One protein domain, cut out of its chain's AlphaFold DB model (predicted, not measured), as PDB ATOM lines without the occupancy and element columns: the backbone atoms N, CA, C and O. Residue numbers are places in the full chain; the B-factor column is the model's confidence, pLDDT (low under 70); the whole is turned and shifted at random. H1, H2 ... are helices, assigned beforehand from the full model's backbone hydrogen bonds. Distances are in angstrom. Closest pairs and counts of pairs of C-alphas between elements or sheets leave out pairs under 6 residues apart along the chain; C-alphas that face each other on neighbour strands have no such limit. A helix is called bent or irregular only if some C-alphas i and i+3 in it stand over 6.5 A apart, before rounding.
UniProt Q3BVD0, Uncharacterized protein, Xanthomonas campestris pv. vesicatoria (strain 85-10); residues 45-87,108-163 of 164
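What this domain is: This is residues 45 to 87 and 108 to 163 of the 164 residues of an uncharacterized protein of Xanthomonas campestris pv. vesicatoria (strain 85-10) (UniProt Q3BVD0). A helical hairpin, H1 and H2, is set crosswise beside three helices, H3, H4 and H5, that run up and down with H4 in the middle. The hairpin packs on H4 through residues 82 to 83 of H2, and H1 covers the side of H2 away from those three helices. The printed part has 99 residues with five named helices, in the order H1 H2 H3 H4 H5, and no named strand; the class is all helix. It is compact, with a radius of gyration of the C-alphas of 13.1 A and spans of 37 by 32 by 22 A.

Where its parts are: H1 is residues 50 to 66, 24.6 A from first to last C-alpha, and begins with C-alpha 50 at (-3.940, 36.931, -6.136). H2 is residues 70 to 84 and measures 20.9 A. After the cut, H3 is residues 114 to 126, 18.8 A long, with C-alpha 114 at (2.105, 61.101, -3.494). H4, the longest helix by residues, is residues 130 to 147 and measures 25.3 A. It has a kink of 28 degrees near residue 141 and is only just irregular: C-alphas 142 and 145 are 6.9 A apart. H5 is residues 151 to 161, 15.6 A long, and ends with C-alpha 161 at (-0.088, 45.365, -20.335).

How they stand to each other: H4 is the hub, touching H2, H3 and H5. H3, H4 and H5 form an up and down bundle, each helix running against the one before it. H3 and H4 are a hairpin at a shallow tilt of 27 degrees, their closest C-alphas being those of Ala 124 and Lys 133, 4.7 A apart. H4 and H5 are a hairpin at a shallow tilt of 9 degrees, with the C-alphas of Cys 141 and Gly 151 closest at 3.8 A. H3, with residues 121 to 125 alone, only just touches H5, with 3 pairs of C-alphas within 8 A; the closest are those of Gln 121 and Met 154, 7.0 A apart. H2, with residues 82 to 83 alone, touches residues 132 to 139 of H4, about perpendicular at 79 degrees; the C-alphas of Val 82 and Leu 136 are closest, at 6.9 A. H2 and H3 are close but not clearly touching, with the C-alphas of Leu 78 and Asp 116 closest at 7.1 A. H1 and H2 are a hairpin at a shallow tilt of 13 degrees, with the C-alphas of Ser 61 and Ala 73 closest at 4.3 A. H1 is apart from H3, H4 and H5, and H2 is apart from H5. Every O i to N i+4 pair is within hydrogen-bond range in H1, H2, H3 and H5, and 11 of 14 are in H4.

The domain as a whole: The two C-alphas farthest apart, those of Ser 68 and Leu 163, are 39.3 A from each other. Residues 88 to 107 are not printed, and C-alphas 87 and 108 are 10.5 A apart across the cut, which lies in the link from H2 to H3. The links H1 to H2, H3 to H4 and H4 to H5 are tight. The mean pLDDT of the printed part is 92.4, and residues 47 to 48 are under 70.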
ATOM      1  N   ASP A  45       1.101  31.696  -9.853       82.31
ATOM      2  CA  ASP A  45      -0.058  31.550 -10.733       82.31
ATOM      3  C   ASP A  45      -1.096  32.660 -10.491       82.31
ATOM      4  O   ASP A  45      -1.954  32.592  -9.602       82.31
ATOM      5  N   TRP A  46      -1.045  33.675 -11.352       78.75
ATOM      6  CA  TRP A  46      -1.930  34.839 -11.321       78.75
ATOM      7  C   TRP A  46      -3.383  34.552 -11.733       78.75
ATOM      8  O   TRP A  46      -4.232  35.433 -11.585       78.75
ATOM      9  N   THR A  47      -3.712  33.347 -12.220       69.94
ATOM     10  CA  THR A  47      -5.065  33.038 -12.717       69.94
ATOM     11  C   THR A  47      -6.098  32.851 -11.607       69.94
ATOM     12  O   THR A  47      -7.266  33.169 -11.818       69.94
ATOM     13  N   ASN A  48      -5.694  32.386 -10.417       60.22
ATOM     14  CA  ASN A  48      -6.631  32.080  -9.324       60.22
ATOM     15  C   ASN A  48      -6.146  32.463  -7.912       60.22
ATOM     16  O   ASN A  48      -6.913  32.334  -6.957       60.22
ATOM     17  N   HIS A  49      -4.919  32.977  -7.745       73.25
ATOM     18  CA  HIS A  49      -4.281  33.057  -6.421       73.25
ATOM     19  C   HIS A  49      -3.762  34.443  -6.008       73.25
ATOM     20  O   HIS A  49      -2.894  34.525  -5.142       73.25
ATOM     21  N   ARG A  50      -4.350  35.549  -6.504       79.81
ATOM     22  CA  ARG A  50      -3.940  36.931  -6.136       79.81
ATOM     23  C   ARG A  50      -3.784  37.156  -4.626       79.81
ATOM     24  O   ARG A  50      -2.925  37.908  -4.178       79.81
ATOM     25  N   TRP A  51      -4.624  36.491  -3.833       82.94
ATOM     26  CA  TRP A  51      -4.572  36.586  -2.381       82.94
ATOM     27  C   TRP A  51      -3.301  35.956  -1.807       82.94
ATOM     28  O   TRP A  51      -2.651  36.557  -0.957       82.94
ATOM     29  N   GLY A  52      -2.892  34.805  -2.345       87.62
ATOM     30  CA  GLY A  52      -1.617  34.181  -2.016       87.62
ATOM     31  C   GLY A  52      -0.434  35.088  -2.354       87.62
ATOM     32  O   GLY A  52       0.453  35.239  -1.523       87.62
ATOM     33  N   ALA A  53      -0.448  35.768  -3.510       91.12
ATOM     34  CA  ALA A  53       0.596  36.740  -3.854       91.12
ATOM     35  C   ALA A  53       0.680  37.889  -2.839       91.12
ATOM     36  O   ALA A  53       1.773  38.214  -2.377       91.12
ATOM     37  N   SER A  54      -0.456  38.468  -2.437       92.00
ATOM     38  CA  SER A  54      -0.484  39.514  -1.404       92.00
ATOM     39  C   SER A  54       0.068  39.006  -0.067       92.00
ATOM     40  O   SER A  54       0.928  39.657   0.520       92.00
ATOM     41  N   GLN A  55      -0.339  37.817   0.388       91.81
ATOM     42  CA  GLN A  55       0.164  37.234   1.637       91.81
ATOM     43  C   GLN A  55       1.668  36.931   1.588       91.81
ATOM     44  O   GLN A  55       2.381  37.243   2.539       91.81
ATOM     45  N   LEU A  56       2.167  36.370   0.482       93.56
ATOM     46  CA  LEU A  56       3.599  36.114   0.282       93.56
ATOM     47  C   LEU A  56       4.407  37.416   0.281       93.56
ATOM     48  O   LEU A  56       5.465  37.491   0.906       93.56
ATOM     49  N   THR A  57       3.881  38.453  -0.372       95.62
ATOM     50  CA  THR A  57       4.514  39.776  -0.419       95.62
ATOM     51  C   THR A  57       4.529  40.441   0.958       95.62
ATOM     52  O   THR A  57       5.552  40.983   1.372       95.62
ATOM     53  N   ASP A  58       3.420  40.364   1.698       95.38
ATOM     54  CA  ASP A  58       3.314  40.891   3.064       95.38
ATOM     55  C   ASP A  58       4.265  40.165   4.023       95.38
ATOM     56  O   ASP A  58       4.937  40.796   4.836       95.38
ATOM     57  N   GLN A  59       4.392  38.844   3.892       96.00
ATOM     58  CA  GLN A  59       5.350  38.086   4.688       96.00
ATOM     59  C   GLN A  59       6.793  38.498   4.374       96.00
ATOM     60  O   GLN A  59       7.583  38.697   5.292       96.00
ATOM     61  N   ARG A  60       7.140  38.690   3.095       96.56
ATOM     62  CA  ARG A  60       8.474  39.174   2.712       96.56
ATOM     63  C   ARG A  60       8.732  40.584   3.248       96.56
ATOM     64  O   ARG A  60       9.814  40.837   3.760       96.56
ATOM     65  N   SER A  61       7.739  41.471   3.188       97.25
ATOM     66  CA  SER A  61       7.802  42.811   3.788       97.25
ATOM     67  C   SER A  61       8.136  42.752   5.282       97.25
ATOM     68  O   SER A  61       9.050  43.440   5.735       97.25
ATOM     69  N   LYS A  62       7.456  41.884   6.041       97.44
ATOM     70  CA  LYS A  62       7.717  41.682   7.475       97.44
ATOM     71  C   LYS A  62       9.132  41.183   7.746       97.44
ATOM     72  O   LYS A  62       9.789  41.737   8.618       97.44
ATOM     73  N   ASN A  63       9.620  40.216   6.968       97.06
ATOM     74  CA  ASN A  63      10.986  39.708   7.123       97.06
ATOM     75  C   ASN A  63      12.027  40.825   6.912       97.06
ATOM     76  O   ASN A  63      12.934  40.974   7.720       97.06
ATOM     77  N   PHE A  64      11.852  41.671   5.888       96.44
ATOM     78  CA  PHE A  64      12.729  42.829   5.665       96.44
ATOM     79  C   PHE A  64      12.684  43.821   6.838       96.44
ATOM     80  O   PHE A  64      13.722  44.333   7.254       96.44
ATOM     81  N   ALA A  65      11.505  44.067   7.417       95.56
ATOM     82  CA  ALA A  65      11.383  44.930   8.591       95.56
ATOM     83  C   ALA A  65      12.115  44.349   9.816       95.56
ATOM     84  O   ALA A  65      12.783  45.088  10.536       95.56
ATOM     85  N   GLU A  66      12.032  43.034  10.034       96.69
ATOM     86  CA  GLU A  66      12.756  42.329  11.104       96.69
ATOM     87  C   GLU A  66      14.280  42.368  10.899       96.69
ATOM     88  O   GLU A  66      15.039  42.482  11.861       96.69
ATOM     89  N   GLU A  67      14.730  42.362   9.645       95.75
ATOM     90  CA  GLU A  67      16.136  42.478   9.242       95.75
ATOM     91  C   GLU A  67      16.649  43.933   9.203       95.75
ATOM     92  O   GLU A  67      17.776  44.184   8.784       95.75
ATOM     93  N   SER A  68      15.869  44.905   9.696       95.62
ATOM     94  CA  SER A  68      16.202  46.345   9.698       95.62
ATOM     95  C   SER A  68      16.314  46.990   8.306       95.62
ATOM     96  O   SER A  68      16.911  48.057   8.154       95.62
ATOM     97  N   HIS A  69      15.687  46.390   7.295       95.19
ATOM     98  CA  HIS A  69      15.534  46.932   5.944       95.19
ATOM     99  C   HIS A  69      14.175  47.637   5.791       95.19
ATOM    100  O   HIS A  69      13.273  47.191   5.076       95.19
ATOM    101  N   GLU A  70      13.992  48.729   6.541       94.38
ATOM    102  CA  GLU A  70      12.695  49.405   6.673       94.38
ATOM    103  C   GLU A  70      12.145  49.936   5.339       94.38
ATOM    104  O   GLU A  70      10.943  49.854   5.092       94.38
ATOM    105  N   GLN A  71      12.996  50.479   4.465       95.06
ATOM    106  CA  GLN A  71      12.542  51.112   3.222       95.06
ATOM    107  C   GLN A  71      12.035  50.069   2.220       95.06
ATOM    108  O   GLN A  71      10.955  50.217   1.649       95.06
ATOM    109  N   GLU A  72      12.772  48.979   2.060       95.69
ATOM    110  CA  GLU A  72      12.411  47.827   1.244       95.69
ATOM    111  C   GLU A  72      11.139  47.162   1.778       95.69
ATOM    112  O   GLU A  72      10.245  46.804   1.004       95.69
ATOM    113  N   ALA A  73      11.011  47.059   3.105       96.12
ATOM    114  CA  ALA A  73       9.800  46.569   3.743       96.12
ATOM    115  C   ALA A  73       8.581  47.419   3.362       96.12
ATOM    116  O   ALA A  73       7.536  46.857   3.023       96.12
ATOM    117  N   LEU A  74       8.697  48.752   3.353       96.00
ATOM    118  CA  LEU A  74       7.611  49.647   2.935       96.00
ATOM    119  C   LEU A  74       7.242  49.470   1.457       96.00
ATOM    120  O   LEU A  74       6.053  49.410   1.138       96.00
ATOM    121  N   VAL A  75       8.225  49.310   0.565       96.50
ATOM    122  CA  VAL A  75       7.975  49.027  -0.862       96.50
ATOM    123  C   VAL A  75       7.189  47.725  -1.032       96.50
ATOM    124  O   VAL A  75       6.187  47.684  -1.748       96.50
ATOM    125  N   LEU A  76       7.589  46.660  -0.333       97.19
ATOM    126  CA  LEU A  76       6.883  45.377  -0.383       97.19
ATOM    127  C   LEU A  76       5.499  45.450   0.280       97.19
ATOM    128  O   LEU A  76       4.546  44.836  -0.204       97.19
ATOM    129  N   LYS A  77       5.335  46.248   1.336       95.94
ATOM    130  CA  LYS A  77       4.026  46.495   1.958       95.94
ATOM    131  C   LYS A  77       3.075  47.187   0.983       95.94
ATOM    132  O   LYS A  77       1.910  46.797   0.884       95.94
ATOM    133  N   LEU A  78       3.573  48.164   0.227       96.44
ATOM    134  CA  LEU A  78       2.828  48.829  -0.840       96.44
ATOM    135  C   LEU A  78       2.433  47.865  -1.953       96.44
ATOM    136  O   LEU A  78       1.266  47.837  -2.351       96.44
ATOM    137  N   LEU A  79       3.366  47.027  -2.400       96.25
ATOM    138  CA  LEU A  79       3.088  45.994  -3.392       96.25
ATOM    139  C   LEU A  79       1.978  45.043  -2.925       96.25
ATOM    140  O   LEU A  79       1.009  44.820  -3.652       96.25
ATOM    141  N   SER A  80       2.079  44.536  -1.694       94.62
ATOM    142  CA  SER A  80       1.065  43.655  -1.113       94.62
ATOM    143  C   SER A  80      -0.307  44.325  -1.062       94.62
ATOM    144  O   SER A  80      -1.305  43.733  -1.488       94.62
ATOM    145  N   ALA A  81      -0.355  45.578  -0.598       93.06
ATOM    146  CA  ALA A  81      -1.589  46.344  -0.517       93.06
ATOM    147  C   ALA A  81      -2.260  46.458  -1.891       93.06
ATOM    148  O   ALA A  81      -3.445  46.149  -2.017       93.06
ATOM    149  N   VAL A  82      -1.511  46.819  -2.933       93.62
ATOM    150  CA  VAL A  82      -2.046  46.977  -4.293       93.62
ATOM    151  C   VAL A  82      -2.500  45.655  -4.914       93.62
ATOM    152  O   VAL A  82      -3.560  45.619  -5.543       93.62
ATOM    153  N   ILE A  83      -1.770  44.557  -4.696       92.25
ATOM    154  CA  ILE A  83      -2.199  43.217  -5.138       92.25
ATOM    155  C   ILE A  83      -3.532  42.829  -4.476       92.25
ATOM    156  O   ILE A  83      -4.387  42.206  -5.113       92.25
ATOM    157  N   SER A  84      -3.732  43.214  -3.214       89.62
ATOM    158  CA  SER A  84      -4.934  42.878  -2.445       89.62
ATOM    159  C   SER A  84      -6.196  43.638  -2.878       89.62
ATOM    160  O   SER A  84      -7.307  43.149  -2.660       89.62
ATOM    161  N   MET A  85      -6.051  44.817  -3.498       90.19
ATOM    162  CA  MET A  85      -7.187  45.663  -3.876       90.19
ATOM    163  C   MET A  85      -8.094  44.950  -4.880       90.19
ATOM    164  O   MET A  85      -7.649  44.401  -5.895       90.19
ATOM    165  N   HIS A  86      -9.401  44.986  -4.635       82.94
ATOM    166  CA  HIS A  86     -10.362  44.342  -5.521       82.94
ATOM    167  C   HIS A  86     -10.976  45.345  -6.492       82.94
ATOM    168  O   HIS A  86     -11.269  46.485  -6.134       82.94
ATOM    169  N   PHE A  87     -11.193  44.894  -7.725       81.62
ATOM    170  CA  PHE A  87     -11.973  45.648  -8.694       81.62
ATOM    171  C   PHE A  87     -13.455  45.576  -8.307       81.62
ATOM    172  O   PHE A  87     -13.972  44.476  -8.097       81.62
ATOM    173  N   ALA A 108      -6.860  51.254  -0.003       87.44
ATOM    174  CA  ALA A 108      -7.621  51.559  -1.212       87.44
ATOM    175  C   ALA A 108      -6.957  52.766  -1.903       87.44
ATOM    176  O   ALA A 108      -6.155  53.439  -1.247       87.44
ATOM    177  N   PRO A 109      -7.246  53.061  -3.182       87.75
ATOM    178  CA  PRO A 109      -6.540  54.110  -3.922       87.75
ATOM    179  C   PRO A 109      -6.531  55.483  -3.233       87.75
ATOM    180  O   PRO A 109      -5.511  56.162  -3.248       87.75
ATOM    181  N   GLN A 110      -7.626  55.870  -2.578       87.06
ATOM    182  CA  GLN A 110      -7.759  57.140  -1.855       87.06
ATOM    183  C   GLN A 110      -6.861  57.263  -0.613       87.06
ATOM    184  O   GLN A 110      -6.679  58.365  -0.107       87.06
ATOM    185  N   HIS A 111      -6.310  56.152  -0.118       89.69
ATOM    186  CA  HIS A 111      -5.389  56.137   1.021       89.69
ATOM    187  C   HIS A 111      -3.920  56.294   0.598       89.69
ATOM    188  O   HIS A 111      -3.042  56.371   1.453       89.69
ATOM    189  N   LEU A 112      -3.632  56.295  -0.708       92.69
ATOM    190  CA  LEU A 112      -2.269  56.375  -1.221       92.69
ATOM    191  C   LEU A 112      -1.787  57.826  -1.256       92.69
ATOM    192  O   LEU A 112      -2.450  58.705  -1.807       92.69
ATOM    193  N   GLY A 113      -0.604  58.063  -0.693       94.19
ATOM    194  CA  GLY A 113       0.077  59.349  -0.761       94.19
ATOM    195  C   GLY A 113       0.808  59.562  -2.087       94.19
ATOM    196  O   GLY A 113       0.943  58.661  -2.916       94.19
ATOM    197  N   GLN A 114       1.345  60.768  -2.284       95.06
ATOM    198  CA  GLN A 114       2.105  61.101  -3.494       95.06
ATOM    199  C   GLN A 114       3.310  60.169  -3.706       95.06
ATOM    200  O   GLN A 114       3.565  59.753  -4.836       95.06
ATOM    201  N   LEU A 115       4.026  59.828  -2.629       95.88
ATOM    202  CA  LEU A 115       5.179  58.925  -2.677       95.88
ATOM    203  C   LEU A 115       4.758  57.499  -3.040       95.88
ATOM    204  O   LEU A 115       5.363  56.910  -3.932       95.88
ATOM    205  N   ASP A 116       3.680  56.983  -2.438       96.69
ATOM    206  CA  ASP A 116       3.120  55.676  -2.802       96.69
ATOM    207  C   ASP A 116       2.855  55.614  -4.310       96.69
ATOM    208  O   ASP A 116       3.330  54.713  -4.999       96.69
ATOM    209  N   VAL A 117       2.163  56.617  -4.860       96.38
ATOM    210  CA  VAL A 117       1.840  56.643  -6.291       96.38
ATOM    211  C   VAL A 117       3.095  56.744  -7.163       96.38
ATOM    212  O   VAL A 117       3.156  56.078  -8.194       96.38
ATOM    213  N   GLN A 118       4.116  57.513  -6.776       96.69
ATOM    214  CA  GLN A 118       5.388  57.560  -7.514       96.69
ATOM    215  C   GLN A 118       6.072  56.191  -7.570       96.69
ATOM    216  O   GLN A 118       6.544  55.787  -8.636       96.69
ATOM    217  N   PHE A 119       6.070  55.456  -6.456       97.50
ATOM    218  CA  PHE A 119       6.571  54.085  -6.414       97.50
ATOM    219  C   PHE A 119       5.751  53.165  -7.319       97.50
ATOM    220  O   PHE A 119       6.334  52.458  -8.136       97.50
ATOM    221  N   LEU A 120       4.418  53.236  -7.278       97.19
ATOM    222  CA  LEU A 120       3.567  52.442  -8.172       97.19
ATOM    223  C   LEU A 120       3.842  52.729  -9.651       97.19
ATOM    224  O   LEU A 120       3.920  51.798 -10.450       97.19
ATOM    225  N   GLN A 121       4.034  53.996 -10.022       97.50
ATOM    226  CA  GLN A 121       4.382  54.383 -11.392       97.50
ATOM    227  C   GLN A 121       5.742  53.826 -11.822       97.50
ATOM    228  O   GLN A 121       5.894  53.390 -12.965       97.50
ATOM    229  N   ALA A 122       6.737  53.858 -10.934       96.94
ATOM    230  CA  ALA A 122       8.066  53.324 -11.211       96.94
ATOM    231  C   ALA A 122       8.035  51.794 -11.338       96.94
ATOM    232  O   ALA A 122       8.513  51.256 -12.337       96.94
ATOM    233  N   MET A 123       7.383  51.108 -10.398       97.38
ATOM    234  CA  MET A 123       7.210  49.655 -10.416       97.38
ATOM    235  C   MET A 123       6.420  49.192 -11.642       97.38
ATOM    236  O   MET A 123       6.809  48.228 -12.289       97.38
ATOM    237  N   ALA A 124       5.351  49.894 -12.035       97.00
ATOM    238  CA  ALA A 124       4.597  49.564 -13.245       97.00
ATOM    239  C   ALA A 124       5.474  49.617 -14.510       97.00
ATOM    240  O   ALA A 124       5.324  48.798 -15.414       97.00
ATOM    241  N   LYS A 125       6.418  50.560 -14.585       95.38
ATOM    242  CA  LYS A 125       7.329  50.684 -15.734       95.38
ATOM    243  C   LYS A 125       8.380  49.571 -15.781       95.38
ATOM    244  O   LYS A 125       8.797  49.218 -16.883       95.38
ATOM    245  N   SER A 126       8.793  49.027 -14.635       94.69
ATOM    246  CA  SER A 126       9.830  47.986 -14.541       94.69
ATOM    247  C   SER A 126       9.295  46.560 -14.361       94.69
ATOM    248  O   SER A 126      10.053  45.613 -14.564       94.69
ATOM    249  N   ALA A 127       8.007  46.391 -14.041       94.69
ATOM    250  CA  ALA A 127       7.361  45.095 -13.836       94.69
ATOM    251  C   ALA A 127       7.553  44.151 -15.034       94.69
ATOM    252  O   ALA A 127       7.313  44.528 -16.193       94.69
ATOM    253  N   LYS A 128       7.935  42.905 -14.756       91.56
ATOM    254  CA  LYS A 128       8.101  41.858 -15.772       91.56
ATOM    255  C   LYS A 128       6.775  41.165 -16.061       91.56
ATOM    256  O   LYS A 128       6.452  40.938 -17.224       91.56
ATOM    257  N   ASN A 129       5.984  40.876 -15.032       90.19
ATOM    258  CA  ASN A 129       4.677  40.250 -15.178       90.19
ATOM    259  C   ASN A 129       3.615  41.234 -15.708       90.19
ATOM    260  O   ASN A 129       3.410  42.312 -15.146       90.19
ATOM    261  N   ALA A 130       2.904  40.841 -16.770       91.62
ATOM    262  CA  ALA A 130       1.890  41.665 -17.430       91.62
ATOM    263  C   ALA A 130       0.696  42.001 -16.518       91.62
ATOM    264  O   ALA A 130       0.273  43.154 -16.446       91.62
ATOM    265  N   TRP A 131       0.205  41.028 -15.740       90.56
ATOM    266  CA  TRP A 131      -0.883  41.261 -14.787       90.56
ATOM    267  C   TRP A 131      -0.472  42.265 -13.708       90.56
ATOM    268  O   TRP A 131      -1.210  43.206 -13.414       90.56
ATOM    269  N   LEU A 132       0.724  42.093 -13.139       92.38
ATOM    270  CA  LEU A 132       1.230  42.964 -12.082       92.38
ATOM    271  C   LEU A 132       1.475  44.378 -12.605       92.38
ATOM    272  O   LEU A 132       1.065  45.349 -11.970       92.38
ATOM    273  N   LYS A 133       2.059  44.489 -13.801       95.19
ATOM    274  CA  LYS A 133       2.209  45.749 -14.532       95.19
ATOM    275  C   LYS A 133       0.873  46.465 -14.692       95.19
ATOM    276  O   LYS A 133       0.768  47.634 -14.323       95.19
ATOM    277  N   ALA A 134      -0.140  45.765 -15.201       93.94
ATOM    278  CA  ALA A 134      -1.468  46.322 -15.404       93.94
ATOM    279  C   ALA A 134      -2.090  46.782 -14.081       93.94
ATOM    280  O   ALA A 134      -2.566  47.908 -13.981       93.94
ATOM    281  N   ARG A 135      -1.991  45.960 -13.030       93.19
ATOM    282  CA  ARG A 135      -2.512  46.265 -11.695       93.19
ATOM    283  C   ARG A 135      -1.865  47.503 -11.067       93.19
ATOM    284  O   ARG A 135      -2.577  48.366 -10.556       93.19
ATOM    285  N   LEU A 136      -0.537  47.585 -11.087       95.75
ATOM    286  CA  LEU A 136       0.212  48.728 -10.555       95.75
ATOM    287  C   LEU A 136      -0.153  50.011 -11.313       95.75
ATOM    288  O   LEU A 136      -0.428  51.042 -10.698       95.75
ATOM    289  N   ALA A 137      -0.208  49.925 -12.643       96.50
ATOM    290  CA  ALA A 137      -0.556  51.042 -13.509       96.50
ATOM    291  C   ALA A 137      -2.009  51.504 -13.312       96.50
ATOM    292  O   ALA A 137      -2.259  52.702 -13.210       96.50
ATOM    293  N   ASP A 138      -2.960  50.585 -13.188       94.25
ATOM    294  CA  ASP A 138      -4.368  50.897 -12.944       94.25
ATOM    295  C   ASP A 138      -4.569  51.658 -11.631       94.25
ATOM    296  O   ASP A 138      -5.207  52.714 -11.603       94.25
ATOM    297  N   VAL A 139      -3.985  51.163 -10.535       94.38
ATOM    298  CA  VAL A 139      -4.103  51.827  -9.230       94.38
ATOM    299  C   VAL A 139      -3.418  53.193  -9.256       94.38
ATOM    300  O   VAL A 139      -3.994  54.167  -8.774       94.38
ATOM    301  N   ALA A 140      -2.248  53.312  -9.890       95.81
ATOM    302  CA  ALA A 140      -1.576  54.598 -10.068       95.81
ATOM    303  C   ALA A 140      -2.358  55.568 -10.975       95.81
ATOM    304  O   ALA A 140      -2.330  56.779 -10.751       95.81
ATOM    305  N   CYS A 141      -3.075  55.061 -11.983       94.62
ATOM    306  CA  CYS A 141      -3.941  55.854 -12.855       94.62
ATOM    307  C   CYS A 141      -5.100  56.475 -12.067       94.62
ATOM    308  O   CYS A 141      -5.427  57.645 -12.274       94.62
ATOM    309  N   VAL A 142      -5.691  55.704 -11.154       92.00
ATOM    310  CA  VAL A 142      -6.827  56.125 -10.320       92.00
ATOM    311  C   VAL A 142      -6.385  57.044  -9.182       92.00
ATOM    312  O   VAL A 142      -7.008  58.079  -8.966       92.00
ATOM    313  N   ALA A 143      -5.306  56.701  -8.475       92.75
ATOM    314  CA  ALA A 143      -4.817  57.471  -7.332       92.75
ATOM    315  C   ALA A 143      -4.024  58.727  -7.737       92.75
ATOM    316  O   ALA A 143      -3.976  59.695  -6.991       92.75
ATOM    317  N   GLY A 144      -3.406  58.758  -8.921       94.19
ATOM    318  CA  GLY A 144      -2.553  59.872  -9.351       94.19
ATOM    319  C   GLY A 144      -3.200  61.258  -9.262       94.19
ATOM    320  O   GLY A 144      -2.598  62.149  -8.656       94.19
ATOM    321  N   PRO A 145      -4.411  61.470  -9.809       93.25
ATOM    322  CA  PRO A 145      -5.051  62.783  -9.792       93.25
ATOM    323  C   PRO A 145      -5.286  63.359  -8.391       93.25
ATOM    324  O   PRO A 145      -5.142  64.569  -8.220       93.25
ATOM    325  N   SER A 146      -5.596  62.530  -7.382       90.81
ATOM    326  CA  SER A 146      -5.845  63.010  -6.011       90.81
ATOM    327  C   SER A 146      -4.578  63.512  -5.315       90.81
ATOM    328  O   SER A 146      -4.668  64.317  -4.391       90.81
ATOM    329  N   VAL A 147      -3.400  63.103  -5.794       92.88
ATOM    330  CA  VAL A 147      -2.083  63.504  -5.272       92.88
ATOM    331  C   VAL A 147      -1.305  64.407  -6.242       92.88
ATOM    332  O   VAL A 147      -0.093  64.575  -6.113       92.88
ATOM    333  N   GLY A 148      -1.986  64.991  -7.235       93.06
ATOM    334  CA  GLY A 148      -1.398  65.946  -8.185       93.06
ATOM    335  C   GLY A 148      -0.517  65.326  -9.278       93.06
ATOM    336  O   GLY A 148       0.255  66.039  -9.921       93.06
ATOM    337  N   LEU A 149      -0.613  64.015  -9.512       93.62
ATOM    338  CA  LEU A 149       0.126  63.293 -10.551       93.62
ATOM    339  C   LEU A 149      -0.756  62.989 -11.773       93.62
ATOM    340  O   LEU A 149      -1.976  62.851 -11.698       93.62
ATOM    341  N   LYS A 150      -0.120  62.846 -12.941       90.62
ATOM    342  CA  LYS A 150      -0.803  62.534 -14.204       90.62
ATOM    343  C   LYS A 150      -1.203  61.056 -14.266       90.62
ATOM    344  O   LYS A 150      -0.404  60.216 -14.662       90.62
ATOM    345  N   GLY A 151      -2.453  60.741 -13.929       86.50
ATOM    346  CA  GLY A 151      -2.965  59.364 -13.991       86.50
ATOM    347  C   GLY A 151      -3.002  58.761 -15.405       86.50
ATOM    348  O   GLY A 151      -2.694  57.586 -15.585       86.50
ATOM    349  N   TRP A 152      -3.304  59.568 -16.430       89.38
ATOM    350  CA  TRP A 152      -3.529  59.092 -17.806       89.38
ATOM    351  C   TRP A 152      -2.327  58.367 -18.433       89.38
ATOM    352  O   TRP A 152      -2.519  57.455 -19.235       89.38
ATOM    353  N   GLU A 153      -1.095  58.731 -18.057       92.88
ATOM    354  CA  GLU A 153       0.115  58.055 -18.540       92.88
ATOM    355  C   GLU A 153       0.127  56.587 -18.100       92.88
ATOM    356  O   GLU A 153       0.503  55.707 -18.874       92.88
ATOM    357  N   MET A 154      -0.342  56.309 -16.882       96.06
ATOM    358  CA  MET A 154      -0.448  54.944 -16.372       96.06
ATOM    359  C   MET A 154      -1.623  54.192 -16.982       96.06
ATOM    360  O   MET A 154      -1.492  53.001 -17.234       96.06
ATOM    361  N   GLY A 155      -2.717  54.870 -17.334       92.75
ATOM    362  CA  GLY A 155      -3.802  54.247 -18.099       92.75
ATOM    363  C   GLY A 155      -3.317  53.645 -19.427       92.75
ATOM    364  O   GLY A 155      -3.721  52.544 -19.796       92.75
ATOM    365  N   VAL A 156      -2.381  54.311 -20.116       94.69
ATOM    366  CA  VAL A 156      -1.750  53.769 -21.335       94.69
ATOM    367  C   VAL A 156      -0.880  52.547 -21.027       94.69
ATOM    368  O   VAL A 156      -0.887  51.587 -21.798       94.69
ATOM    369  N   VAL A 157      -0.136  52.566 -19.916       96.38
ATOM    370  CA  VAL A 157       0.685  51.423 -19.477       96.38
ATOM    371  C   VAL A 157      -0.196  50.221 -19.144       96.38
ATOM    372  O   VAL A 157       0.087  49.125 -19.625       96.38
ATOM    373  N   ALA A 158      -1.284  50.428 -18.399       93.50
ATOM    374  CA  ALA A 158      -2.232  49.377 -18.049       93.50
ATOM    375  C   ALA A 158      -2.881  48.765 -19.294       93.50
ATOM    376  O   ALA A 158      -2.839  47.552 -19.479       93.50
ATOM    377  N   ALA A 159      -3.403  49.603 -20.196       93.38
ATOM    378  CA  ALA A 159      -4.043  49.144 -21.426       93.38
ATOM    379  C   ALA A 159      -3.111  48.290 -22.296       93.38
ATOM    380  O   ALA A 159      -3.548  47.291 -22.852       93.38
ATOM    381  N   ARG A 160      -1.828  48.661 -22.400       94.25
ATOM    382  CA  ARG A 160      -0.830  47.861 -23.129       94.25
ATOM    383  C   ARG A 160      -0.543  46.539 -22.431       94.25
ATOM    384  O   ARG A 160      -0.550  45.513 -23.087       94.25
ATOM    385  N   ALA A 161      -0.364  46.565 -21.114       93.88
ATOM    386  CA  ALA A 161      -0.088  45.365 -20.335       93.88
ATOM    387  C   ALA A 161      -1.235  44.339 -20.371       93.88
ATOM    388  O   ALA A 161      -0.983  43.154 -20.224       93.88
ATOM    389  N   TYR A 162      -2.481  44.770 -20.593       89.62
ATOM    390  CA  TYR A 162      -3.612  43.862 -20.816       89.62
ATOM    391  C   TYR A 162      -3.639  43.209 -22.210       89.62
ATOM    392  O   TYR A 162      -4.427  42.288 -22.422       89.62
ATOM    393  N   LEU A 163      -2.849  43.709 -23.163       89.69
ATOM    394  CA  LEU A 163      -2.775  43.201 -24.538       89.69
ATOM    395  C   LEU A 163      -1.558  42.299 -24.789       89.69
ATOM    396  O   LEU A 163      -1.524  41.647 -25.835       89.69
TER     397      LEU A 163